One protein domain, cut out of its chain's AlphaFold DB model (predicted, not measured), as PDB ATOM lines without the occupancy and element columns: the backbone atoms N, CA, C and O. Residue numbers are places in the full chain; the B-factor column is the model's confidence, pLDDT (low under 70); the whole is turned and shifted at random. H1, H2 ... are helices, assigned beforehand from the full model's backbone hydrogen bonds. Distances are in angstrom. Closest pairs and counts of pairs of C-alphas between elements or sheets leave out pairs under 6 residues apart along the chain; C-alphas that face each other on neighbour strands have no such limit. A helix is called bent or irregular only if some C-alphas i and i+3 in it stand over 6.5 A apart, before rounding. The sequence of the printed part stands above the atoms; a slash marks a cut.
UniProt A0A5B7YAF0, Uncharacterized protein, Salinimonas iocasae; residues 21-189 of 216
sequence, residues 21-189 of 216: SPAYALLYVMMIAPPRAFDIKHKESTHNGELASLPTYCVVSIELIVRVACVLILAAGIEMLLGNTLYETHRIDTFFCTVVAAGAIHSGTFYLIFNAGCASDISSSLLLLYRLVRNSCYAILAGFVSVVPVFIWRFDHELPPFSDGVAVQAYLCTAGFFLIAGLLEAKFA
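This is residues 21 to 189 of the 216 residues of an uncharacterized protein of Salinimonas iocasae (UniProt A0A5B7YAF0). Four long helices, H3, H5, H6 and H7, lie side by side in a row that makes a slab one helix thick, each running opposite to the one before it in the row. The short H1 stands crosswise to H3 on one face of this row, H2 packs on H3 near the first residues of H3, and the small H4 turns the chain from the other end of H3 into H5. The printed part has 169 residues with seven named helices, H1 to H7 in order along the chain, and no named strand; its class is all helix. It is only just loose, close to compact, with a radius of gyration of the C-alphas of 18.8 A, and it spans 59 by 40 by 24 A.

H1, residues 22 to 29, touches H3, residues 56 to 82, which meets it with residues 67 to 71 alone; the closest C-alphas, of Val 29 and Arg 67, are 5.6 A apart. Their lines are only just about perpendicular, at 72 degrees. H2, residues 37 to 47, is apart from H1 and touches residues 56 to 63 of H3, at a steep tilt of 64 degrees, opposite ways; the closest C-alphas, of Ala 37 and Val 60, are 5.2 A apart. H3 is the hub, touching three helices. H4, residues 84 to 89, is close to H3 but not clearly touching, with the C-alphas of Glu 79 and Tyr 87 closest at 5.8 A. H5, residues 92 to 114, touches H3 at a shallow tilt of 14 degrees, opposite ways; the C-alphas of Val 68 and Val 100 are closest at 6.3 A. H5 and H6, residues 124 to 156, form a helical hairpin with a shallow tilt of 12 degrees; the C-alphas of Ala 102 and Cys 137 are closest at 5.1 A. H6 and H7, residues 166 to 188, form another, at 25 degrees, with the C-alphas of Gly 143 and Tyr 171 closest at 4.3 A. H3 and H6 are apart, and so are H5 and H7. Every O i to N i+4 pair is within hydrogen-bond range in H1, H2, H3, H4, H5 and H7; in H6 22 of 29 are.

H1 begins with C-alpha 22 at (-9.604, 30.114, -28.907) and is 10.5 A long; H2 is 15.3 A and H4 8.4 A. H3 measures 39.4 A from C-alpha 56 to C-alpha 82, and H5 32.6 A. H6, the longest, measures 49.7 A from C-alpha 124 at (-34.357, 29.942, -50.362); it is neither bent nor irregular, but only just, with C-alphas 146 and 149 6.2 A apart. H7, 33.0 A, ends with C-alpha 188 at (-23.564, 30.084, -55.805).

The two C-alphas farthest apart, of Asn 48 and His 157, are 60.0 A apart. The printed part has no cut and no long link. Residues 80 to 86 stand free. The mean pLDDT of the printed part is 89.2, and residues 116 to 121, between H5 and H6, are under 70.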
ATOM      1  N   SER A  21     -11.990  26.108 -29.833       70.69
ATOM      2  CA  SER A  21     -10.803  26.753 -30.352       70.69
ATOM      3  C   SER A  21     -10.816  28.199 -29.868       70.69
ATOM      4  O   SER A  21     -11.839  28.877 -30.033       70.69
ATOM      5  N   PRO A  22      -9.705  28.715 -29.318       77.00
ATOM      6  CA  PRO A  22      -9.604  30.114 -28.907       77.00
ATOM      7  C   PRO A  22      -9.948  31.081 -30.052       77.00
ATOM      8  O   PRO A  22     -10.521  32.140 -29.813       77.00
ATOM      9  N   ALA A  23      -9.708  30.682 -31.307       78.75
ATOM     10  CA  ALA A  23     -10.104  31.451 -32.482       78.75
ATOM     11  C   ALA A  23     -11.628  31.619 -32.595       78.75
ATOM     12  O   ALA A  23     -12.108  32.705 -32.906       78.75
ATOM     13  N   TYR A  24     -12.409  30.571 -32.311       79.38
ATOM     14  CA  TYR A  24     -13.866  30.683 -32.330       79.38
ATOM     15  C   TYR A  24     -14.371  31.585 -31.202       79.38
ATOM     16  O   TYR A  24     -15.239  32.421 -31.439       79.38
ATOM     17  N   ALA A  25     -13.811  31.444 -29.996       82.38
ATOM     18  CA  ALA A  25     -14.159  32.296 -28.861       82.38
ATOM     19  C   ALA A  25     -13.884  33.776 -29.172       82.38
ATOM     20  O   ALA A  25     -14.754  34.615 -28.950       82.38
ATOM     21  N   LEU A  26     -12.731  34.076 -29.780       85.38
ATOM     22  CA  LEU A  26     -12.386  35.424 -30.223       85.38
ATOM     23  C   LEU A  26     -13.385  35.951 -31.258       85.38
ATOM     24  O   LEU A  26     -13.920  37.039 -31.086       85.38
ATOM     25  N   LEU A  27     -13.691  35.177 -32.303       86.12
ATOM     26  CA  LEU A  27     -14.665  35.581 -33.325       86.12
ATOM     27  C   LEU A  27     -16.070  35.777 -32.741       86.12
ATOM     28  O   LEU A  27     -16.813  36.649 -33.189       86.12
ATOM     29  N   TYR A  28     -16.450  34.972 -31.753       85.75
ATOM     30  CA  TYR A  28     -17.733  35.087 -31.072       85.75
ATOM     31  C   TYR A  28     -17.817  36.363 -30.234       85.75
ATOM     32  O   TYR A  28     -18.787  37.114 -30.387       85.75
ATOM     33  N   VAL A  29     -16.782  36.639 -29.436       86.19
ATOM     34  CA  VAL A  29     -16.630  37.878 -28.660       86.19
ATOM     35  C   VAL A  29     -16.619  39.101 -29.575       86.19
ATOM     36  O   VAL A  29     -17.336  40.057 -29.314       86.19
ATOM     37  N   MET A  30     -15.911  39.033 -30.703       88.19
ATOM     38  CA  MET A  30     -15.822  40.106 -31.704       88.19
ATOM     39  C   MET A  30     -17.091  40.303 -32.537       88.19
ATOM     40  O   MET A  30     -17.066  41.011 -33.535       88.19
ATOM     41  N   MET A  31     -18.199  39.653 -32.188       90.81
ATOM     42  CA  MET A  31     -19.453  39.747 -32.937       90.81
ATOM     43  C   MET A  31     -19.387  39.256 -34.401       90.81
ATOM     44  O   MET A  31     -20.303  39.514 -35.175       90.81
ATOM     45  N   ILE A  32     -18.340  38.506 -34.774       87.19
ATOM     46  CA  ILE A  32     -18.126  37.970 -36.131       87.19
ATOM     47  C   ILE A  32     -18.743  36.576 -36.277       87.19
ATOM     48  O   ILE A  32     -19.334  36.250 -37.303       87.19
ATOM     49  N   ALA A  33     -18.599  35.713 -35.267       85.12
ATOM     50  CA  ALA A  33     -19.205  34.385 -35.305       85.12
ATOM     51  C   ALA A  33     -20.741  34.488 -35.188       85.12
ATOM     52  O   ALA A  33     -21.249  35.431 -34.577       85.12
ATOM     53  N   PRO A  34     -21.505  33.527 -35.736       81.31
ATOM     54  CA  PRO A  34     -22.956  33.548 -35.610       81.31
ATOM     55  C   PRO A  34     -23.387  33.438 -34.141       81.31
ATOM     56  O   PRO A  34     -22.700  32.767 -33.359       81.31
ATOM     57  N   PRO A  35     -24.510  34.078 -33.778       85.00
ATOM     58  CA  PRO A  35     -25.054  33.983 -32.435       85.00
ATOM     59  C   PRO A  35     -25.545  32.570 -32.089       85.00
ATOM     60  O   PRO A  35     -25.814  31.750 -32.973       85.00
ATOM     61  N   ARG A  36     -25.684  32.298 -30.789       83.94
ATOM     62  CA  ARG A  36     -25.971  30.974 -30.213       83.94
ATOM     63  C   ARG A  36     -27.178  30.935 -29.268       83.94
ATOM     64  O   ARG A  36     -27.380  29.919 -28.609       83.94
ATOM     65  N   ALA A  37     -28.007  31.975 -29.199       84.00
ATOM     66  CA  ALA A  37     -29.111  32.069 -28.235       84.00
ATOM     67  C   ALA A  37     -30.056  30.862 -28.267       84.00
ATOM     68  O   ALA A  37     -30.528  30.427 -27.219       84.00
ATOM     69  N   PHE A  38     -30.319  30.299 -29.450       82.12
ATOM     70  CA  PHE A  38     -31.165  29.113 -29.583       82.12
ATOM     71  C   PHE A  38     -30.519  27.872 -28.955       82.12
ATOM     72  O   PHE A  38     -31.190  27.151 -28.218       82.12
ATOM     73  N   ASP A  39     -29.219  27.665 -29.177       80.94
ATOM     74  CA  ASP A  39     -28.460  26.562 -28.577       80.94
ATOM     75  C   ASP A  39     -28.343  26.738 -27.057       80.94
ATOM     76  O   ASP A  39     -28.532  25.778 -26.309       80.94
ATOM     77  N   ILE A  40     -28.097  27.972 -26.593       83.06
ATOM     78  CA  ILE A  40     -28.063  28.330 -25.167       83.06
ATOM     79  C   ILE A  40     -29.409  27.992 -24.525       83.06
ATOM     80  O   ILE A  40     -29.456  27.236 -23.559       83.06
ATOM     81  N   LYS A  41     -30.515  28.477 -25.098       83.56
ATOM     82  CA  LYS A  41     -31.858  28.219 -24.573       83.56
ATOM     83  C   LYS A  41     -32.205  26.731 -24.569       83.56
ATOM     84  O   LYS A  41     -32.791  26.246 -23.605       83.56
ATOM     85  N   HIS A  42     -31.856  26.007 -25.630       81.88
ATOM     86  CA  HIS A  42     -32.108  24.571 -25.703       81.88
ATOM     87  C   HIS A  42     -31.356  23.819 -24.599       81.88
ATOM     88  O   HIS A  42     -31.966  23.039 -23.868       81.88
ATOM     89  N   LYS A  43     -30.064  24.114 -24.423       84.06
ATOM     90  CA  LYS A  43     -29.227  23.505 -23.384       84.06
ATOM     91  C   LYS A  43     -29.738  23.824 -21.974       84.06
ATOM     92  O   LYS A  43     -29.866  22.926 -21.146       84.06
ATOM     93  N   GLU A  44     -30.095  25.074 -21.713       86.88
ATOM     94  CA  GLU A  44     -30.623  25.503 -20.412       86.88
ATOM     95  C   GLU A  44     -31.979  24.853 -20.113       86.88
ATOM     96  O   GLU A  44     -32.204  24.379 -19.003       86.88
ATOM     97  N   SER A  45     -32.847  24.712 -21.120       84.06
ATOM     98  CA  SER A  45     -34.114  23.989 -20.977       84.06
ATOM     99  C   SER A  45     -33.925  22.500 -20.683       84.06
ATOM    100  O   SER A  45     -34.761  21.927 -19.991       84.06
ATOM    101  N   THR A  46     -32.863  21.861 -21.188       85.12
ATOM    102  CA  THR A  46     -32.569  20.450 -20.873       85.12
ATOM    103  C   THR A  46     -31.999  20.246 -19.471       85.12
ATOM    104  O   THR A  46     -32.159  19.170 -18.902       85.12
ATOM    105  N   HIS A  47     -31.357  21.269 -18.902       84.62
ATOM    106  CA  HIS A  47     -30.704  21.202 -17.591       84.62
ATOM    107  C   HIS A  47     -31.461  21.946 -16.480       84.62
ATOM    108  O   HIS A  47     -30.950  22.028 -15.368       84.62
ATOM    109  N   ASN A  48     -32.669  22.456 -16.753       84.44
ATOM    110  CA  ASN A  48     -33.434  23.316 -15.838       84.44
ATOM    111  C   ASN A  48     -32.623  24.524 -15.333       84.44
ATOM    112  O   ASN A  48     -32.680  24.876 -14.157       84.44
ATOM    113  N   GLY A  49     -31.844  25.132 -16.226       85.62
ATOM    114  CA  GLY A  49     -31.034  26.303 -15.913       85.62
ATOM    115  C   GLY A  49     -31.840  27.605 -15.860       85.62
ATOM    116  O   GLY A  49     -33.024  27.651 -16.203       85.62
ATOM    117  N   GLU A  50     -31.195  28.687 -15.432       87.38
ATOM    118  CA  GLU A  50     -31.846  29.971 -15.117       87.38
ATOM    119  C   GLU A  50     -32.508  30.624 -16.338       87.38
ATOM    120  O   GLU A  50     -33.512  31.328 -16.218       87.38
ATOM    121  N   LEU A  51     -31.981  30.356 -17.536       87.12
ATOM    122  CA  LEU A  51     -32.499  30.911 -18.787       87.12
ATOM    123  C   LEU A  51     -33.645  30.077 -19.385       87.12
ATOM    124  O   LEU A  51     -34.239  30.492 -20.383       87.12
ATOM    125  N   ALA A  52     -33.972  28.916 -18.807       84.88
ATOM    126  CA  ALA A  52     -34.976  27.998 -19.350       84.88
ATOM    127  C   ALA A  52     -36.390  28.599 -19.361       84.88
ATOM    128  O   ALA A  52     -37.159  28.376 -20.300       84.88
ATOM    129  N   SER A  53     -36.727  29.378 -18.331       86.88
ATOM    130  CA  SER A  53     -38.039  30.013 -18.165       86.88
ATOM    131  C   SER A  53     -38.199  31.291 -18.991       86.88
ATOM    132  O   SER A  53     -39.316  31.787 -19.154       86.88
ATOM    133  N   LEU A  54     -37.103  31.826 -19.539       89.25
ATOM    134  CA  LEU A  54     -37.129  33.097 -20.244       89.25
ATOM    135  C   LEU A  54     -37.625  32.948 -21.693       89.25
ATOM    136  O   LEU A  54     -37.285  31.995 -22.415       89.25
ATOM    137  N   PRO A  55     -38.400  33.926 -22.192       87.88
ATOM    138  CA  PRO A  55     -38.735  34.010 -23.606       87.88
ATOM    139  C   PRO A  55     -37.482  34.067 -24.491       87.88
ATOM    140  O   PRO A  55     -36.447  34.600 -24.104       87.88
ATOM    141  N   THR A  56     -37.563  33.525 -25.711       84.31
ATOM    142  CA  THR A  56     -36.388  33.417 -26.600       84.31
ATOM    143  C   THR A  56     -35.803  34.784 -26.947       84.31
ATOM    144  O   THR A  56     -34.587  34.930 -26.983       84.31
ATOM    145  N   TYR A  57     -36.654  35.801 -27.116       86.81
ATOM    146  CA  TYR A  57     -36.207  37.170 -27.362       86.81
ATOM    147  C   TYR A  57     -35.369  37.734 -26.201       86.81
ATOM    148  O   TYR A  57     -34.414  38.454 -26.457       86.81
ATOM    149  N   CYS A  58     -35.648  37.361 -24.943       88.69
ATOM    150  CA  CYS A  58     -34.828  37.765 -23.798       88.69
ATOM    151  C   CYS A  58     -33.427  37.153 -23.881       88.69
ATOM    152  O   CYS A  58     -32.444  37.868 -23.720       88.69
ATOM    153  N   VAL A  59     -33.326  35.852 -24.175       89.88
ATOM    154  CA  VAL A  59     -32.029  35.159 -24.309       89.88
ATOM    155  C   VAL A  59     -31.204  35.765 -25.448       89.88
ATOM    156  O   VAL A  59     -30.010  36.007 -25.291       89.88
ATOM    157  N   VAL A  60     -31.860  36.083 -26.567       89.31
ATOM    158  CA  VAL A  60     -31.274  36.802 -27.707       89.31
ATOM    159  C   VAL A  60     -30.734  38.176 -27.300       89.31
ATOM    160  O   VAL A  60     -29.587  38.503 -27.608       89.31
ATOM    161  N   SER A  61     -31.533  38.979 -26.593       91.06
ATOM    162  CA  SER A  61     -31.111  40.303 -26.127       91.06
ATOM    163  C   SER A  61     -29.944  40.220 -25.145       91.06
ATOM    164  O   SER A  61     -29.002  40.998 -25.271       91.06
ATOM    165  N   ILE A  62     -29.972  39.267 -24.207       92.31
ATOM    166  CA  ILE A  62     -28.883  39.045 -23.248       92.31
ATOM    167  C   ILE A  62     -27.590  38.695 -23.989       92.31
ATOM    168  O   ILE A  62     -26.561  39.316 -23.733       92.31
ATOM    169  N   GLU A  63     -27.635  37.752 -24.936       91.62
ATOM    170  CA  GLU A  63     -26.458  37.390 -25.730       91.62
ATOM    171  C   GLU A  63     -25.895  38.606 -26.478       91.62
ATOM    172  O   GLU A  63     -24.689  38.857 -26.431       91.62
ATOM    173  N   LEU A  64     -26.757  39.384 -27.139       91.81
ATOM    174  CA  LEU A  64     -26.335  40.569 -27.878       91.81
ATOM    175  C   LEU A  64     -25.670  41.604 -26.959       91.81
ATOM    176  O   LEU A  64     -24.585  42.084 -27.283       91.81
ATOM    177  N   ILE A  65     -26.281  41.912 -25.812       94.81
ATOM    178  CA  ILE A  65     -25.748  42.873 -24.834       94.81
ATOM    179  C   ILE A  65     -24.386  42.413 -24.317       94.81
ATOM    180  O   ILE A  65     -23.447  43.206 -24.303       94.81
ATOM    181  N   VAL A  66     -24.257  41.140 -23.933       93.62
ATOM    182  CA  VAL A  66     -22.989  40.586 -23.438       93.62
ATOM    183  C   VAL A  66     -21.902  40.705 -24.503       93.62
ATOM    184  O   VAL A  66     -20.795  41.145 -24.200       93.62
ATOM    185  N   ARG A  67     -22.207  40.380 -25.763       93.56
ATOM    186  CA  ARG A  67     -21.225  40.474 -26.852       93.56
ATOM    187  C   ARG A  67     -20.810  41.921 -27.132       93.56
ATOM    188  O   ARG A  67     -19.616  42.177 -27.254       93.56
ATOM    189  N   VAL A  68     -21.754  42.867 -27.153       95.19
ATOM    190  CA  VAL A  68     -21.443  44.303 -27.279       95.19
ATOM    191  C   VAL A  68     -20.572  44.772 -26.113       95.19
ATOM    192  O   VAL A  68     -19.556  45.425 -26.339       95.19
ATOM    193  N   ALA A  69     -20.911  44.389 -24.880       95.62
ATOM    194  CA  ALA A  69     -20.128  44.735 -23.699       95.62
ATOM    195  C   ALA A  69     -18.689  44.207 -23.796       95.62
ATOM    196  O   ALA A  69     -17.753  44.946 -23.502       95.62
ATOM    197  N   CYS A  70     -18.483  42.973 -24.270       95.00
ATOM    198  CA  CYS A  70     -17.135  42.442 -24.474       95.00
ATOM    199  C   CYS A  70     -16.330  43.251 -25.503       95.00
ATOM    200  O   CYS A  70     -15.145  43.498 -25.280       95.00
ATOM    201  N   VAL A  71     -16.956  43.685 -26.604       95.62
ATOM    202  CA  VAL A  71     -16.294  44.534 -27.607       95.62
ATOM    203  C   VAL A  71     -15.918  45.895 -27.016       95.62
ATOM    204  O   VAL A  71     -14.799  46.353 -27.227       95.62
ATOM    205  N   LEU A  72     -16.803  46.516 -26.231       95.38
ATOM    206  CA  LEU A  72     -16.532  47.806 -25.584       95.38
ATOM    207  C   LEU A  72     -15.436  47.712 -24.514       95.38
ATOM    208  O   LEU A  72     -14.564  48.574 -24.460       95.38
ATOM    209  N   ILE A  73     -15.434  46.652 -23.700       96.06
ATOM    210  CA  ILE A  73     -14.365  46.396 -22.720       96.06
ATOM    211  C   ILE A  73     -13.020  46.249 -23.434       96.06
ATOM    212  O   ILE A  73     -12.013  46.780 -22.972       96.06
ATOM    213  N   LEU A  74     -12.996  45.553 -24.572       94.75
ATOM    214  CA  LEU A  74     -11.781  45.427 -25.365       94.75
ATOM    215  C   LEU A  74     -11.341  46.771 -25.957       94.75
ATOM    216  O   LEU A  74     -10.152  47.080 -25.920       94.75
ATOM    217  N   ALA A  75     -12.280  47.564 -26.476       94.75
ATOM    218  CA  ALA A  75     -12.003  48.890 -27.017       94.75
ATOM    219  C   ALA A  75     -11.350  49.797 -25.963       94.75
ATOM    220  O   ALA A  75     -10.275  50.338 -26.221       94.75
ATOM    221  N   ALA A  76     -11.933  49.853 -24.761       95.25
ATOM    222  CA  ALA A  76     -11.389  50.591 -23.624       95.25
ATOM    223  C   ALA A  76     -10.027  50.036 -23.170       95.25
ATOM    224  O   ALA A  76      -9.106  50.791 -22.872       95.25
ATOM    225  N   GLY A  77      -9.857  48.710 -23.161       96.38
ATOM    226  CA  GLY A  77      -8.575  48.083 -22.839       96.38
ATOM    227  C   GLY A  77      -7.461  48.477 -23.815       96.38
ATOM    228  O   GLY A  77      -6.343  48.755 -23.393       96.38
ATOM    229  N   ILE A  78      -7.759  48.546 -25.115       95.19
ATOM    230  CA  ILE A  78      -6.800  49.001 -26.132       95.19
ATOM    231  C   ILE A  78      -6.512  50.498 -25.995       95.19
ATOM    232  O   ILE A  78      -5.354  50.898 -26.114       95.19
ATOM    233  N   GLU A  79      -7.525  51.316 -25.716       95.62
ATOM    234  CA  GLU A  79      -7.357  52.748 -25.452       95.62
ATOM    235  C   GLU A  79      -6.410  52.992 -24.271       95.62
ATOM    236  O   GLU A  79      -5.469  53.776 -24.385       95.62
ATOM    237  N   MET A  80      -6.575  52.244 -23.173       96.12
ATOM    238  CA  MET A  80      -5.674  52.313 -22.019       96.12
ATOM    239  C   MET A  80      -4.225  51.938 -22.363       96.12
ATOM    240  O   MET A  80      -3.300  52.503 -21.782       96.12
ATOM    241  N   LEU A  81      -4.013  50.989 -23.282       96.19
ATOM    242  CA  LEU A  81      -2.674  50.538 -23.682       96.19
ATOM    243  C   LEU A  81      -1.978  51.508 -24.645       96.19
ATOM    244  O   LEU A  81      -0.768  51.699 -24.544       96.19
ATOM    245  N   LEU A  82      -2.718  52.090 -25.591       94.25
ATOM    246  CA  LEU A  82      -2.169  52.989 -26.614       94.25
ATOM    247  C   LEU A  82      -2.121  54.454 -26.158       94.25
ATOM    248  O   LEU A  82      -1.309  55.230 -26.662       94.25
ATOM    249  N   GLY A  83      -2.988  54.832 -25.221       94.19
ATOM    250  CA  GLY A  83      -3.231  56.218 -24.842       94.19
ATOM    251  C   GLY A  83      -4.145  56.951 -25.829       94.19
ATOM    252  O   GLY A  83      -4.234  56.614 -27.013       94.19
ATOM    253  N   ASN A  84      -4.797  58.003 -25.326       92.12
ATOM    254  CA  ASN A  84      -5.853  58.721 -26.045       92.12
ATOM    255  C   ASN A  84      -5.395  59.259 -27.412       92.12
ATOM    256  O   ASN A  84      -6.059  59.071 -28.425       92.12
ATOM    257  N   THR A  85      -4.200  59.855 -27.471       90.56
ATOM    258  CA  THR A  85      -3.680  60.470 -28.698       90.56
ATOM    259  C   THR A  85      -3.544  59.467 -29.843       90.56
ATOM    260  O   THR A  85      -3.988  59.742 -30.957       90.56
ATOM    261  N   LEU A  86      -2.938  58.297 -29.600       89.50
ATOM    262  CA  LEU A  86      -2.770  57.282 -30.644       89.50
ATOM    263  C   LEU A  86      -4.109  56.654 -31.023       89.50
ATOM    264  O   LEU A  86      -4.340  56.400 -32.207       89.50
ATOM    265  N   TYR A  87      -4.979  56.443 -30.039       92.00
ATOM    266  CA  TYR A  87      -6.292  55.846 -30.234       92.00
ATOM    267  C   TYR A  87      -7.199  56.703 -31.133       92.00
ATOM    268  O   TYR A  87      -7.712  56.212 -32.148       92.00
ATOM    269  N   GLU A  88      -7.301  58.001 -30.837       90.69
ATOM    270  CA  GLU A  88      -8.057  58.972 -31.634       90.69
ATOM    271  C   GLU A  88      -7.433  59.175 -33.022       90.69
ATOM    272  O   GLU A  88      -8.130  59.145 -34.041       90.69
ATOM    273  N   THR A  89      -6.103  59.318 -33.090       90.25
ATOM    274  CA  THR A  89      -5.389  59.576 -34.355       90.25
ATOM    275  C   THR A  89      -5.576  58.438 -35.360       90.25
ATOM    276  O   THR A  89      -5.747  58.686 -36.557       90.25
ATOM    277  N   HIS A  90      -5.604  57.186 -34.888       91.50
ATOM    278  CA  HIS A  90      -5.840  56.009 -35.731       91.50
ATOM    279  C   HIS A  90      -7.327  55.667 -35.893       91.50
ATOM    280  O   HIS A  90      -7.657  54.717 -36.606       91.50
ATOM    281  N   ARG A  91      -8.228  56.453 -35.282       92.38
ATOM    282  CA  ARG A  91      -9.687  56.270 -35.326       92.38
ATOM    283  C   ARG A  91     -10.118  54.862 -34.916       92.38
ATOM    284  O   ARG A  91     -10.999  54.265 -35.544       92.38
ATOM    285  N   ILE A  92      -9.506  54.324 -33.865       93.69
ATOM    286  CA  ILE A  92      -9.781  52.958 -33.397       93.69
ATOM    287  C   ILE A  92     -11.240  52.822 -32.918       93.69
ATOM    288  O   ILE A  92     -11.864  51.787 -33.158       93.69
ATOM    289  N   ASP A  93     -11.846  53.901 -32.407       93.62
ATOM    290  CA  ASP A  93     -13.293  53.994 -32.157       93.62
ATOM    291  C   ASP A  93     -14.140  53.631 -33.374       93.62
ATOM    292  O   ASP A  93     -15.130  52.907 -33.279       93.62
ATOM    293  N   THR A  94     -13.749  54.127 -34.552       93.62
ATOM    294  CA  THR A  94     -14.498  53.885 -35.789       93.62
ATOM    295  C   THR A  94     -14.475  52.402 -36.145       93.62
ATOM    296  O   THR A  94     -15.491  51.864 -36.592       93.62
ATOM    297  N   PHE A  95     -13.356  51.713 -35.898       94.75
ATOM    298  CA  PHE A  95     -13.264  50.266 -36.071       94.75
ATOM    299  C   PHE A  95     -14.222  49.528 -35.130       94.75
ATOM    300  O   PHE A  95     -15.068  48.766 -35.603       94.75
ATOM    301  N   PHE A  96     -14.157  49.788 -33.822       95.62
ATOM    302  CA  PHE A  96     -15.005  49.090 -32.849       95.62
ATOM    303  C   PHE A  96     -16.493  49.403 -33.015       95.62
ATOM    304  O   PHE A  96     -17.319  48.492 -32.956       95.62
ATOM    305  N   CYS A  97     -16.844  50.654 -33.319       95.94
ATOM    306  CA  CYS A  97     -18.210  51.039 -33.661       95.94
ATOM    307  C   CYS A  97     -18.712  50.272 -34.897       95.94
ATOM    308  O   CYS A  97     -19.831  49.757 -34.900       95.94
ATOM    309  N   THR A  98     -17.861  50.100 -35.915       95.62
ATOM    310  CA  THR A  98     -18.205  49.312 -37.107       95.62
ATOM    311  C   THR A  98     -18.376  47.826 -36.786       95.62
ATOM    312  O   THR A  98     -19.317  47.208 -37.284       95.62
ATOM    313  N   VAL A  99     -17.526  47.253 -35.926       95.94
ATOM    314  CA  VAL A  99     -17.662  45.868 -35.433       95.94
ATOM    315  C   VAL A  99     -18.999  45.670 -34.723       95.94
ATOM    316  O   VAL A  99     -19.728  44.734 -35.053       95.94
ATOM    317  N   VAL A 100     -19.359  46.572 -33.806       96.62
ATOM    318  CA  VAL A 100     -20.640  46.520 -33.087       96.62
ATOM    319  C   VAL A 100     -21.816  46.665 -34.050       96.62
ATOM    320  O   VAL A 100     -22.741  45.855 -34.003       96.62
ATOM    321  N   ALA A 101     -21.783  47.645 -34.956       96.19
ATOM    322  CA  ALA A 101     -22.862  47.882 -35.911       96.19
ATOM    323  C   ALA A 101     -23.064  46.688 -36.860       96.19
ATOM    324  O   ALA A 101     -24.179  46.177 -36.990       96.19
ATOM    325  N   ALA A 102     -21.990  46.196 -37.483       95.56
ATOM    326  CA  ALA A 102     -22.041  45.044 -38.381       95.56
ATOM    327  C   ALA A 102     -22.469  43.771 -37.634       95.56
ATOM    328  O   ALA A 102     -23.330  43.029 -38.109       95.56
ATOM    329  N   GLY A 103     -21.925  43.548 -36.437       94.25
ATOM    330  CA  GLY A 103     -22.263  42.417 -35.582       94.25
ATOM    331  C   GLY A 103     -23.719  42.424 -35.111       94.25
ATOM    332  O   GLY A 103     -24.371  41.375 -35.097       94.25
ATOM    333  N   ALA A 104     -24.259  43.595 -34.765       94.44
ATOM    334  CA  ALA A 104     -25.659  43.766 -34.387       94.44
ATOM    335  C   ALA A 104     -26.599  43.536 -35.578       94.44
ATOM    336  O   ALA A 104     -27.589  42.819 -35.432       94.44
ATOM    337  N   ILE A 105     -26.271  44.060 -36.766       95.25
ATOM    338  CA  ILE A 105     -27.034  43.812 -38.002       95.25
ATOM    339  C   ILE A 105     -27.020  42.322 -38.355       95.25
ATOM    340  O   ILE A 105     -28.070  41.739 -38.647       95.25
ATOM    341  N   HIS A 106     -25.847  41.685 -38.305       93.56
ATOM    342  CA  HIS A 106     -25.689  40.261 -38.590       93.56
ATOM    343  C   HIS A 106     -26.479  39.398 -37.601       93.56
ATOM    344  O   HIS A 106     -27.248  38.533 -38.026       93.56
ATOM    345  N   SER A 107     -26.354  39.677 -36.301       91.12
ATOM    346  CA  SER A 107     -27.075  38.955 -35.246       91.12
ATOM    347  C   SER A 107     -28.585  39.180 -35.348       91.12
ATOM    348  O   SER A 107     -29.347  38.219 -35.355       91.12
ATOM    349  N   GLY A 108     -29.030  40.427 -35.523       90.75
ATOM    350  CA  GLY A 108     -30.443  40.765 -35.700       90.75
ATOM    351  C   GLY A 108     -31.058  40.062 -36.910       90.75
ATOM    352  O   GLY A 108     -32.110  39.441 -36.794       90.75
ATOM    353  N   THR A 109     -30.361  40.064 -38.047       90.62
ATOM    354  CA  THR A 109     -30.809  39.363 -39.262       90.62
ATOM    355  C   THR A 109     -30.883  37.854 -39.047       90.62
ATOM    356  O   THR A 109     -31.840  37.217 -39.490       90.62
ATOM    357  N   PHE A 110     -29.905  37.275 -38.342       88.81
ATOM    358  CA  PHE A 110     -29.946  35.866 -37.962       88.81
ATOM    359  C   PHE A 110     -31.202  35.564 -37.138       88.81
ATOM    360  O   PHE A 110     -31.980  34.687 -37.504       88.81
ATOM    361  N   TYR A 111     -31.456  36.309 -36.064       86.56
ATOM    362  CA  TYR A 111     -32.612  36.019 -35.224       86.56
ATOM    363  C   TYR A 111     -33.929  36.258 -35.953       86.56
ATOM    364  O   TYR A 111     -34.808  35.419 -35.836       86.56
ATOM    365  N   LEU A 112     -34.064  37.314 -36.761       86.94
ATOM    366  CA  LEU A 112     -35.289  37.571 -37.530       86.94
ATOM    367  C   LEU A 112     -35.629  36.428 -38.495       86.94
ATOM    368  O   LEU A 112     -36.796  36.070 -38.632       86.94
ATOM    369  N   ILE A 113     -34.620  35.842 -39.142       85.12
ATOM    370  CA  ILE A 113     -34.819  34.776 -40.132       85.12
ATOM    371  C   ILE A 113     -35.010  33.410 -39.460       85.12
ATOM    372  O   ILE A 113     -35.832  32.618 -39.915       85.12
ATOM    373  N   PHE A 114     -34.290  33.138 -38.370       80.00
ATOM    374  CA  PHE A 114     -34.264  31.824 -37.712       80.00
ATOM    375  C   PHE A 114     -35.111  31.746 -36.421       80.00
ATOM    376  O   PHE A 114     -35.104  30.709 -35.767       80.00
ATOM    377  N   ASN A 115     -35.877  32.789 -36.058       76.31
ATOM    378  CA  ASN A 115     -36.654  32.863 -34.802       76.31
ATOM    379  C   ASN A 115     -37.623  31.690 -34.578       76.31
ATOM    380  O   ASN A 115     -37.883  31.303 -33.442       76.31
ATOM    381  N   ALA A 116     -38.216  31.177 -35.656       56.94
ATOM    382  CA  ALA A 116     -39.406  30.329 -35.591       56.94
ATOM    383  C   ALA A 116     -39.273  28.984 -36.325       56.94
ATOM    384  O   ALA A 116     -40.233  28.217 -36.343       56.94
ATOM    385  N   GLY A 117     -38.126  28.676 -36.939       55.53
ATOM    386  CA  GLY A 117     -38.013  27.514 -37.822       55.53
ATOM    387  C   GLY A 117     -36.615  26.920 -37.899       55.53
ATOM    388  O   GLY A 117     -35.606  27.607 -37.742       55.53
ATOM    389  N   CYS A 118     -36.561  25.615 -38.165       56.97
ATOM    390  CA  CYS A 118     -35.314  24.943 -38.499       56.97
ATOM    391  C   CYS A 118     -34.803  25.492 -39.837       56.97
ATOM    392  O   CYS A 118     -35.593  25.721 -40.752       56.97
ATOM    393  N   ALA A 119     -33.487  25.663 -40.001       59.09
ATOM    394  CA  ALA A 119     -32.913  26.170 -41.251       59.09
ATOM    395  C   ALA A 119     -33.285  25.353 -42.506       59.09
ATOM    396  O   ALA A 119     -33.099  25.844 -43.616       59.09
ATOM    397  N   SER A 120     -33.785  24.122 -42.340       59.81
ATOM    398  CA  SER A 120     -34.313  23.280 -43.420       59.81
ATOM    399  C   SER A 120     -35.646  23.758 -43.994       59.81
ATOM    400  O   SER A 120     -35.950  23.421 -45.133       59.81
ATOM    401  N   ASP A 121     -36.415  24.529 -43.226       67.75
ATOM    402  CA  ASP A 121     -37.806  24.875 -43.540       67.75
ATOM    403  C   ASP A 121     -37.934  26.342 -43.996       67.75
ATOM    404  O   ASP A 121     -39.017  26.826 -44.319       67.75
ATOM    405  N   ILE A 122     -36.810  27.063 -44.032       78.00
ATOM    406  CA  ILE A 122     -36.730  28.466 -44.431       78.00
ATOM    407  C   ILE A 122     -36.634  28.568 -45.950       78.00
ATOM    408  O   ILE A 122     -35.899  27.826 -46.603       78.00
ATOM    409  N   SER A 123     -37.353  29.535 -46.520       83.44
ATOM    410  CA  SER A 123     -37.342  29.774 -47.961       83.44
ATOM    411  C   SER A 123     -35.939  30.110 -48.479       83.44
ATOM    412  O   SER A 123     -35.155  30.822 -47.841       83.44
ATOM    413  N   SER A 124     -35.633  29.652 -49.695       83.19
ATOM    414  CA  SER A 124     -34.357  29.942 -50.362       83.19
ATOM    415  C   SER A 124     -34.066  31.444 -50.460       83.19
ATOM    416  O   SER A 124     -32.912  31.850 -50.336       83.19
ATOM    417  N   SER A 125     -35.098  32.281 -50.618       85.62
ATOM    418  CA  SER A 125     -34.961  33.741 -50.671       85.62
ATOM    419  C   SER A 125     -34.502  34.341 -49.338       85.62
ATOM    420  O   SER A 125     -33.638  35.214 -49.333       85.62
ATOM    421  N   LEU A 126     -35.018  33.853 -48.203       87.31
ATOM    422  CA  LEU A 126     -34.582  34.309 -46.878       87.31
ATOM    423  C   LEU A 126     -33.156  33.840 -46.566       87.31
ATOM    424  O   LEU A 126     -32.359  34.603 -46.022       87.31
ATOM    425  N   LEU A 127     -32.790  32.623 -46.975       85.44
ATOM    426  CA  LEU A 127     -31.408  32.143 -46.862       85.44
ATOM    427  C   LEU A 127     -30.440  32.978 -47.712       85.44
ATOM    428  O   LEU A 127     -29.332  33.277 -47.259       85.44
ATOM    429  N   LEU A 128     -30.852  33.379 -48.917       87.56
ATOM    430  CA  LEU A 128     -30.074  34.278 -49.770       87.56
ATOM    431  C   LEU A 128     -29.919  35.658 -49.121       87.56
ATOM    432  O   LEU A 128     -28.800  36.167 -49.065       87.56
ATOM    433  N   LEU A 129     -31.000  36.225 -48.573       90.44
ATOM    434  CA  LEU A 129     -30.964  37.497 -47.846       90.44
ATOM    435  C   LEU A 129     -29.985  37.436 -46.667       90.44
ATOM    436  O   LEU A 129     -29.120  38.303 -46.545       90.44
ATOM    437  N   TYR A 130     -30.060  36.383 -45.848       90.38
ATOM    438  CA  TYR A 130     -29.133  36.182 -44.734       90.38
ATOM    439  C   TYR A 130     -27.670  36.167 -45.199       90.38
ATOM    440  O   TYR A 130     -26.820  36.834 -44.607       90.38
ATOM    441  N   ARG A 131     -27.359  35.419 -46.267       89.69
ATOM    442  CA  ARG A 131     -25.991  35.346 -46.807       89.69
ATOM    443  C   ARG A 131     -25.518  36.689 -47.340       89.69
ATOM    444  O   ARG A 131     -24.372  37.046 -47.093       89.69
ATOM    445  N   LEU A 132     -26.387  37.430 -48.024       91.50
ATOM    446  CA  LEU A 132     -26.067  38.754 -48.549       91.50
ATOM    447  C   LEU A 132     -25.721  39.720 -47.416       91.50
ATOM    448  O   LEU A 132     -24.674  40.367 -47.470       91.50
ATOM    449  N   VAL A 133     -26.541  39.766 -46.362       93.38
ATOM    450  CA  VAL A 133     -26.279  40.615 -45.191       93.38
ATOM    451  C   VAL A 133     -24.979  40.203 -44.501       93.38
ATOM    452  O   VAL A 133     -24.096  41.039 -44.320       93.38
ATOM    453  N   ARG A 134     -24.812  38.910 -44.192       92.31
ATOM    454  CA  ARG A 134     -23.595  38.374 -43.561       92.31
ATOM    455  C   ARG A 134     -22.339  38.731 -44.360       92.31
ATOM    456  O   ARG A 134     -21.366  39.216 -43.792       92.31
ATOM    457  N   ASN A 135     -22.354  38.493 -45.669       93.62
ATOM    458  CA  ASN A 135     -21.198  38.749 -46.522       93.62
ATOM    459  C   ASN A 135     -20.907  40.248 -46.637       93.62
ATOM    460  O   ASN A 135     -19.742  40.628 -46.668       93.62
ATOM    461  N   SER A 136     -21.937  41.099 -46.627       94.44
ATOM    462  CA  SER A 136     -21.768  42.556 -46.595       94.44
ATOM    463  C   SER A 136     -21.109  43.014 -45.291       94.44
ATOM    464  O   SER A 136     -20.152  43.783 -45.330       94.44
ATOM    465  N   CYS A 137     -21.550  42.488 -44.141       95.06
ATOM    466  CA  CYS A 137     -20.911  42.751 -42.847       95.06
ATOM    467  C   CYS A 137     -19.433  42.333 -42.853       95.06
ATOM    468  O   CYS A 137     -18.566  43.108 -42.457       95.06
ATOM    469  N   TYR A 138     -19.122  41.135 -43.356       93.75
ATOM    470  CA  TYR A 138     -17.738  40.656 -43.422       93.75
ATOM    471  C   TYR A 138     -16.878  41.436 -44.418       93.75
ATOM    472  O   TYR A 138     -15.696  41.627 -44.156       93.75
ATOM    473  N   ALA A 139     -17.446  41.914 -45.525       95.31
ATOM    474  CA  ALA A 139     -16.731  42.740 -46.492       95.31
ATOM    475  C   ALA A 139     -16.293  44.081 -45.885       95.31
ATOM    476  O   ALA A 139     -15.140  44.477 -46.042       95.31
ATOM    477  N   ILE A 140     -17.186  44.736 -45.135       95.00
ATOM    478  CA  ILE A 140     -16.885  45.969 -44.392       95.00
ATOM    479  C   ILE A 140     -15.733  45.722 -43.406       95.00
ATOM    480  O   ILE A 140     -14.751  46.460 -43.400       95.00
ATOM    481  N   LEU A 141     -15.800  44.639 -42.622       94.62
ATOM    482  CA  LEU A 141     -14.742  44.300 -41.663       94.62
ATOM    483  C   LEU A 141     -13.414  43.931 -42.340       94.62
ATOM    484  O   LEU A 141     -12.353  44.323 -41.860       94.62
ATOM    485  N   ALA A 142     -13.457  43.231 -43.476       95.00
ATOM    486  CA  ALA A 142     -12.268  42.879 -44.250       95.00
ATOM    487  C   ALA A 142     -11.525  44.118 -44.776       95.00
ATOM    488  O   ALA A 142     -10.301  44.082 -44.899       95.00
ATOM    489  N   GLY A 143     -12.237  45.222 -45.027       94.88
ATOM    490  CA  GLY A 143     -11.634  46.499 -45.403       94.88
ATOM    491  C   GLY A 143     -10.603  46.998 -44.389       94.88
ATOM    492  O   GLY A 143      -9.571  47.531 -44.780       94.88
ATOM    493  N   PHE A 144     -10.811  46.778 -43.088       94.31
ATOM    494  CA  PHE A 144      -9.851  47.215 -42.066       94.31
ATOM    495  C   PHE A 144      -8.519  46.462 -42.124       94.31
ATOM    496  O   PHE A 144      -7.489  47.010 -41.733       94.31
ATOM    497  N   VAL A 145      -8.503  45.235 -42.653       93.56
ATOM    498  CA  VAL A 145      -7.273  44.439 -42.763       93.56
ATOM    499  C   VAL A 145      -6.270  45.106 -43.705       93.56
ATOM    500  O   VAL A 145      -5.071  45.074 -43.435       93.56
ATOM    501  N   SER A 146      -6.734  45.754 -44.781       94.00
ATOM    502  CA  SER A 146      -5.845  46.448 -45.723       94.00
ATOM    503  C   SER A 146      -5.338  47.795 -45.211       94.00
ATOM    504  O   SER A 146      -4.332  48.292 -45.713       94.00
ATOM    505  N   VAL A 147      -5.971  48.365 -44.183       94.19
ATOM    506  CA  VAL A 147      -5.533  49.621 -43.557       94.19
ATOM    507  C   VAL A 147      -4.273  49.416 -42.709       94.19
ATOM    508  O   VAL A 147      -3.399  50.279 -42.694       94.19
ATOM    509  N   VAL A 148      -4.130  48.256 -42.058       92.81
ATOM    510  CA  VAL A 148      -2.978  47.929 -41.195       92.81
ATOM    511  C   VAL A 148      -1.622  48.121 -41.894       92.81
ATOM    512  O   VAL A 148      -0.800  48.871 -41.366       92.81
ATOM    513  N   PRO A 149      -1.346  47.524 -43.073       93.69
ATOM    514  CA  PRO A 149      -0.067  47.737 -43.752       93.69
ATOM    515  C   PRO A 149       0.142  49.192 -44.196       93.69
ATOM    516  O   PRO A 149       1.279  49.659 -44.190       93.69
ATOM    517  N   VAL A 150      -0.926  49.930 -44.530       94.06
ATOM    518  CA  VAL A 150      -0.828  51.365 -44.863       94.06
ATOM    519  C   VAL A 150      -0.369  52.165 -43.647       94.06
ATOM    520  O   VAL A 150       0.486  53.037 -43.781       94.06
ATOM    521  N   PHE A 151      -0.894  51.857 -42.461       92.50
ATOM    522  CA  PHE A 151      -0.476  52.511 -41.222       92.50
ATOM    523  C   PHE A 151       0.962  52.173 -40.843       92.50
ATOM    524  O   PHE A 151       1.699  53.085 -40.488       92.50
ATOM    525  N   ILE A 152       1.387  50.914 -40.981       93.25
ATOM    526  CA  ILE A 152       2.783  50.520 -40.727       93.25
ATOM    527  C   ILE A 152       3.732  51.297 -41.648       93.25
ATOM    528  O   ILE A 152       4.704  51.878 -41.174       93.25
ATOM    529  N   TRP A 153       3.425  51.363 -42.948       94.69
ATOM    530  CA  TRP A 153       4.240  52.107 -43.910       94.69
ATOM    531  C   TRP A 153       4.295  53.605 -43.588       94.69
ATOM    532  O   TRP A 153       5.363  54.207 -43.632       94.69
ATOM    533  N   ARG A 154       3.161  54.216 -43.216       92.44
ATOM    534  CA  ARG A 154       3.120  55.644 -42.862       92.44
ATOM    535  C   ARG A 154       3.837  55.960 -41.560       92.44
ATOM    536  O   ARG A 154       4.497  56.989 -41.492       92.44
ATOM    537  N   PHE A 155       3.726  55.083 -40.567       91.00
ATOM    538  CA  PHE A 155       4.437  55.218 -39.302       91.00
ATOM    539  C   PHE A 155       5.954  55.239 -39.526       91.00
ATOM    540  O   PHE A 155       6.632  56.107 -38.988       91.00
ATOM    541  N   ASP A 156       6.460  54.354 -40.388       94.25
ATOM    542  CA  ASP A 156       7.878  54.295 -40.773       94.25
ATOM    543  C   ASP A 156       8.371  55.568 -41.492       94.25
ATOM    544  O   ASP A 156       9.532  55.941 -41.377       94.25
ATOM    545  N   HIS A 157       7.477  56.273 -42.193       92.50
ATOM    546  CA  HIS A 157       7.791  57.506 -42.931       92.50
ATOM    547  C   HIS A 157       7.392  58.785 -42.174       92.50
ATOM    548  O   HIS A 157       7.391  59.862 -42.770       92.50
ATOM    549  N   GLU A 158       7.010  58.678 -40.896       91.06
ATOM    550  CA  GLU A 158       6.544  59.795 -40.054       91.06
ATOM    551  C   GLU A 158       5.370  60.590 -40.665       91.06
ATOM    552  O   GLU A 158       5.173  61.780 -40.404       91.06
ATOM    553  N   LEU A 159       4.552  59.924 -41.486       90.94
ATOM    554  CA  LEU A 159       3.390  60.526 -42.126       90.94
ATOM    555  C   LEU A 159       2.134  60.341 -41.261       90.94
ATOM    556  O   LEU A 159       1.902  59.259 -40.717       90.94
ATOM    557  N   PRO A 160       1.241  61.344 -41.194       89.00
ATOM    558  CA  PRO A 160      -0.046  61.191 -40.523       89.00
ATOM    559  C   PRO A 160      -0.900  60.084 -41.186       89.00
ATOM    560  O   PRO A 160      -0.909  59.969 -42.421       89.00
ATOM    561  N   PRO A 161      -1.688  59.300 -40.415       86.94
ATOM    562  CA  PRO A 161      -2.361  58.100 -40.935       86.94
ATOM    563  C   PRO A 161      -3.390  58.362 -42.045       86.94
ATOM    564  O   PRO A 161      -3.644  57.487 -42.873       86.94
ATOM    565  N   PHE A 162      -3.978  59.565 -42.083       88.50
ATOM    566  CA  PHE A 162      -5.121  59.896 -42.942       88.50
ATOM    567  C   PHE A 162      -4.928  61.117 -43.865       88.50
ATOM    568  O   PHE A 162      -5.918  61.567 -44.436       88.50
ATOM    569  N   SER A 163      -3.719  61.663 -44.053       85.06
ATOM    570  CA  SER A 163      -3.563  62.936 -44.797       85.06
ATOM    571  C   SER A 163      -3.991  62.889 -46.263       85.06
ATOM    572  O   SER A 163      -4.559  63.861 -46.748       85.06
ATOM    573  N   ASP A 164      -3.764  61.767 -46.954       87.00
ATOM    574  CA  ASP A 164      -3.885  61.717 -48.425       87.00
ATOM    575  C   ASP A 164      -4.995  60.767 -48.896       87.00
ATOM    576  O   ASP A 164      -5.039  60.361 -50.054       87.00
ATOM    577  N   GLY A 165      -5.858  60.316 -47.982       90.62
ATOM    578  CA  GLY A 165      -6.960  59.402 -48.298       90.62
ATOM    579  C   GLY A 165      -6.548  57.974 -48.687       90.62
ATOM    580  O   GLY A 165      -7.424  57.126 -48.820       90.62
ATOM    581  N   VAL A 166      -5.251  57.662 -48.796       93.31
ATOM    582  CA  VAL A 166      -4.744  56.331 -49.191       93.31
ATOM    583  C   VAL A 166      -5.293  55.213 -48.300       93.31
ATOM    584  O   VAL A 166      -5.727  54.186 -48.811       93.31
ATOM    585  N   ALA A 167      -5.344  55.420 -46.979       93.81
ATOM    586  CA  ALA A 167      -5.921  54.450 -46.046       93.81
ATOM    587  C   ALA A 167      -7.416  54.202 -46.320       93.81
ATOM    588  O   ALA A 167      -7.873  53.060 -46.328       93.81
ATOM    589  N   VAL A 168      -8.171  55.266 -46.614       94.44
ATOM    590  CA  VAL A 168      -9.600  55.179 -46.951       94.44
ATOM    591  C   VAL A 168      -9.795  54.485 -48.298       94.44
ATOM    592  O   VAL A 168     -10.677  53.642 -48.434       94.44
ATOM    593  N   GLN A 169      -8.957  54.782 -49.288       95.88
ATOM    594  CA  GLN A 169      -9.013  54.135 -50.593       95.88
ATOM    595  C   GLN A 169      -8.676  52.642 -50.496       95.88
ATOM    596  O   GLN A 169      -9.394  51.826 -51.067       95.88
ATOM    597  N   ALA A 170      -7.643  52.271 -49.733       95.88
ATOM    598  CA  ALA A 170      -7.300  50.875 -49.469       95.88
ATOM    599  C   ALA A 170      -8.463  50.132 -48.796       95.88
ATOM    600  O   ALA A 170      -8.848  49.053 -49.252       95.88
ATOM    601  N   TYR A 171      -9.077  50.750 -47.783       96.62
ATOM    602  CA  TYR A 171     -10.273  50.229 -47.128       96.62
ATOM    603  C   TYR A 171     -11.417  49.997 -48.126       96.62
ATOM    604  O   TYR A 171     -11.943  48.887 -48.214       96.62
ATOM    605  N   LEU A 172     -11.783  51.018 -48.909       96.69
ATOM    606  CA  LEU A 172     -12.907  50.959 -49.852       96.69
ATOM    607  C   LEU A 172     -12.670  49.945 -50.973       96.69
ATOM    608  O   LEU A 172     -13.583  49.194 -51.313       96.69
ATOM    609  N   CYS A 173     -11.457  49.883 -51.525       97.06
ATOM    610  CA  CYS A 173     -11.097  48.911 -52.554       97.06
ATOM    611  C   CYS A 173     -11.209  47.477 -52.026       97.06
ATOM    612  O   CYS A 173     -11.816  46.624 -52.677       97.06
ATOM    613  N   THR A 174     -10.669  47.204 -50.835       97.19
ATOM    614  CA  THR A 174     -10.736  45.872 -50.222       97.19
ATOM    615  C   THR A 174     -12.167  45.501 -49.846       97.19
ATOM    616  O   THR A 174     -12.625  44.417 -50.209       97.19
ATOM    617  N   ALA A 175     -12.909  46.401 -49.199       96.50
ATOM    618  CA  ALA A 175     -14.307  46.167 -48.853       96.50
ATOM    619  C   ALA A 175     -15.170  45.944 -50.105       96.50
ATOM    620  O   ALA A 175     -15.953  44.998 -50.151       96.50
ATOM    621  N   GLY A 176     -14.983  46.749 -51.154       96.94
ATOM    622  CA  GLY A 176     -15.684  46.595 -52.431       96.94
ATOM    623  C   GLY A 176     -15.380  45.262 -53.116       96.94
ATOM    624  O   GLY A 176     -16.298  44.571 -53.559       96.94
ATOM    625  N   PHE A 177     -14.111  44.847 -53.137       97.00
ATOM    626  CA  PHE A 177     -13.709  43.548 -53.676       97.00
ATOM    627  C   PHE A 177     -14.380  42.387 -52.927       97.00
ATOM    628  O   PHE A 177     -15.003  41.523 -53.552       97.00
ATOM    629  N   PHE A 178     -14.311  42.381 -51.591       96.31
ATOM    630  CA  PHE A 178     -14.934  41.331 -50.782       96.31
ATOM    631  C   PHE A 178     -16.461  41.372 -50.829       96.31
ATOM    632  O   PHE A 178     -17.092  40.320 -50.731       96.31
ATOM    633  N   LEU A 179     -17.063  42.544 -51.036       95.00
ATOM    634  CA  LEU A 179     -18.501  42.668 -51.244       95.00
ATOM    635  C   LEU A 179     -18.912  41.977 -52.546       95.00
ATOM    636  O   LEU A 179     -19.809  41.139 -52.525       95.00
ATOM    637  N   ILE A 180     -18.224  42.252 -53.658       94.50
ATOM    638  CA  ILE A 180     -18.494  41.597 -54.949       94.50
ATOM    639  C   ILE A 180     -18.278  40.083 -54.837       94.50
ATOM    640  O   ILE A 180     -19.148  39.304 -55.232       94.50
ATOM    641  N   ALA A 181     -17.159  39.656 -54.244       93.06
ATOM    642  CA  ALA A 181     -16.879  38.241 -54.013       93.06
ATOM    643  C   ALA A 181     -17.960  37.580 -53.136       93.06
ATOM    644  O   ALA A 181     -18.412  36.470 -53.422       93.06
ATOM    645  N   GLY A 182     -18.429  38.286 -52.107       90.88
ATOM    646  CA  GLY A 182     -19.505  37.859 -51.223       90.88
ATOM    647  C   GLY A 182     -20.866  37.773 -51.913       90.88
ATOM    648  O   GLY A 182     -21.620  36.838 -51.649       90.88
ATOM    649  N   LEU A 183     -21.192  38.689 -52.824       90.94
ATOM    650  CA  LEU A 183     -22.419  38.623 -53.624       90.94
ATOM    651  C   LEU A 183     -22.408  37.408 -54.561       90.94
ATOM    652  O   LEU A 183     -23.420  36.713 -54.688       90.94
ATOM    653  N   LEU A 184     -21.255  37.113 -55.168       90.56
ATOM    654  CA  LEU A 184     -21.069  35.903 -55.968       90.56
ATOM    655  C   LEU A 184     -21.218  34.644 -55.097       90.56
ATOM    656  O   LEU A 184     -21.983  33.747 -55.455       90.56
ATOM    657  N   GLU A 185     -20.574  34.589 -53.926       90.62
ATOM    658  CA  GLU A 185     -20.713  33.458 -52.992       90.62
ATOM    659  C   GLU A 185     -22.164  33.246 -52.562       90.62
ATOM    660  O   GLU A 185     -22.646  32.115 -52.597       90.62
ATOM    661  N   ALA A 186     -22.888  34.318 -52.232       85.44
ATOM    662  CA  ALA A 186     -24.266  34.223 -51.762       85.44
ATOM    663  C   ALA A 186     -25.185  33.555 -52.798       85.44
ATOM    664  O   ALA A 186     -26.082  32.793 -52.418       85.44
ATOM    665  N   LYS A 187     -24.932  33.806 -54.093       82.81
ATOM    666  CA  LYS A 187     -25.689  33.243 -55.218       82.81
ATOM    667  C   LYS A 187     -25.321  31.787 -55.520       82.81
ATOM    668  O   LYS A 187     -26.206  31.013 -55.875       82.81
ATOM    669  N   PHE A 188     -24.046  31.414 -55.404       82.62
ATOM    670  CA  PHE A 188     -23.564  30.084 -55.805       82.62
ATOM    671  C   PHE A 188     -23.464  29.070 -54.660       82.62
ATOM    672  O   PHE A 188     -23.442  27.864 -54.907       82.62
ATOM    673  N   ALA A 189     -23.382  29.513 -53.407       75.00
ATOM    674  CA  ALA A 189     -23.268  28.607 -52.276       75.00
ATOM    675  C   ALA A 189     -24.605  27.919 -51.959       75.00
ATOM    676  O   ALA A 189     -25.671  28.512 -52.056       75.00
TER     677      ALA A 189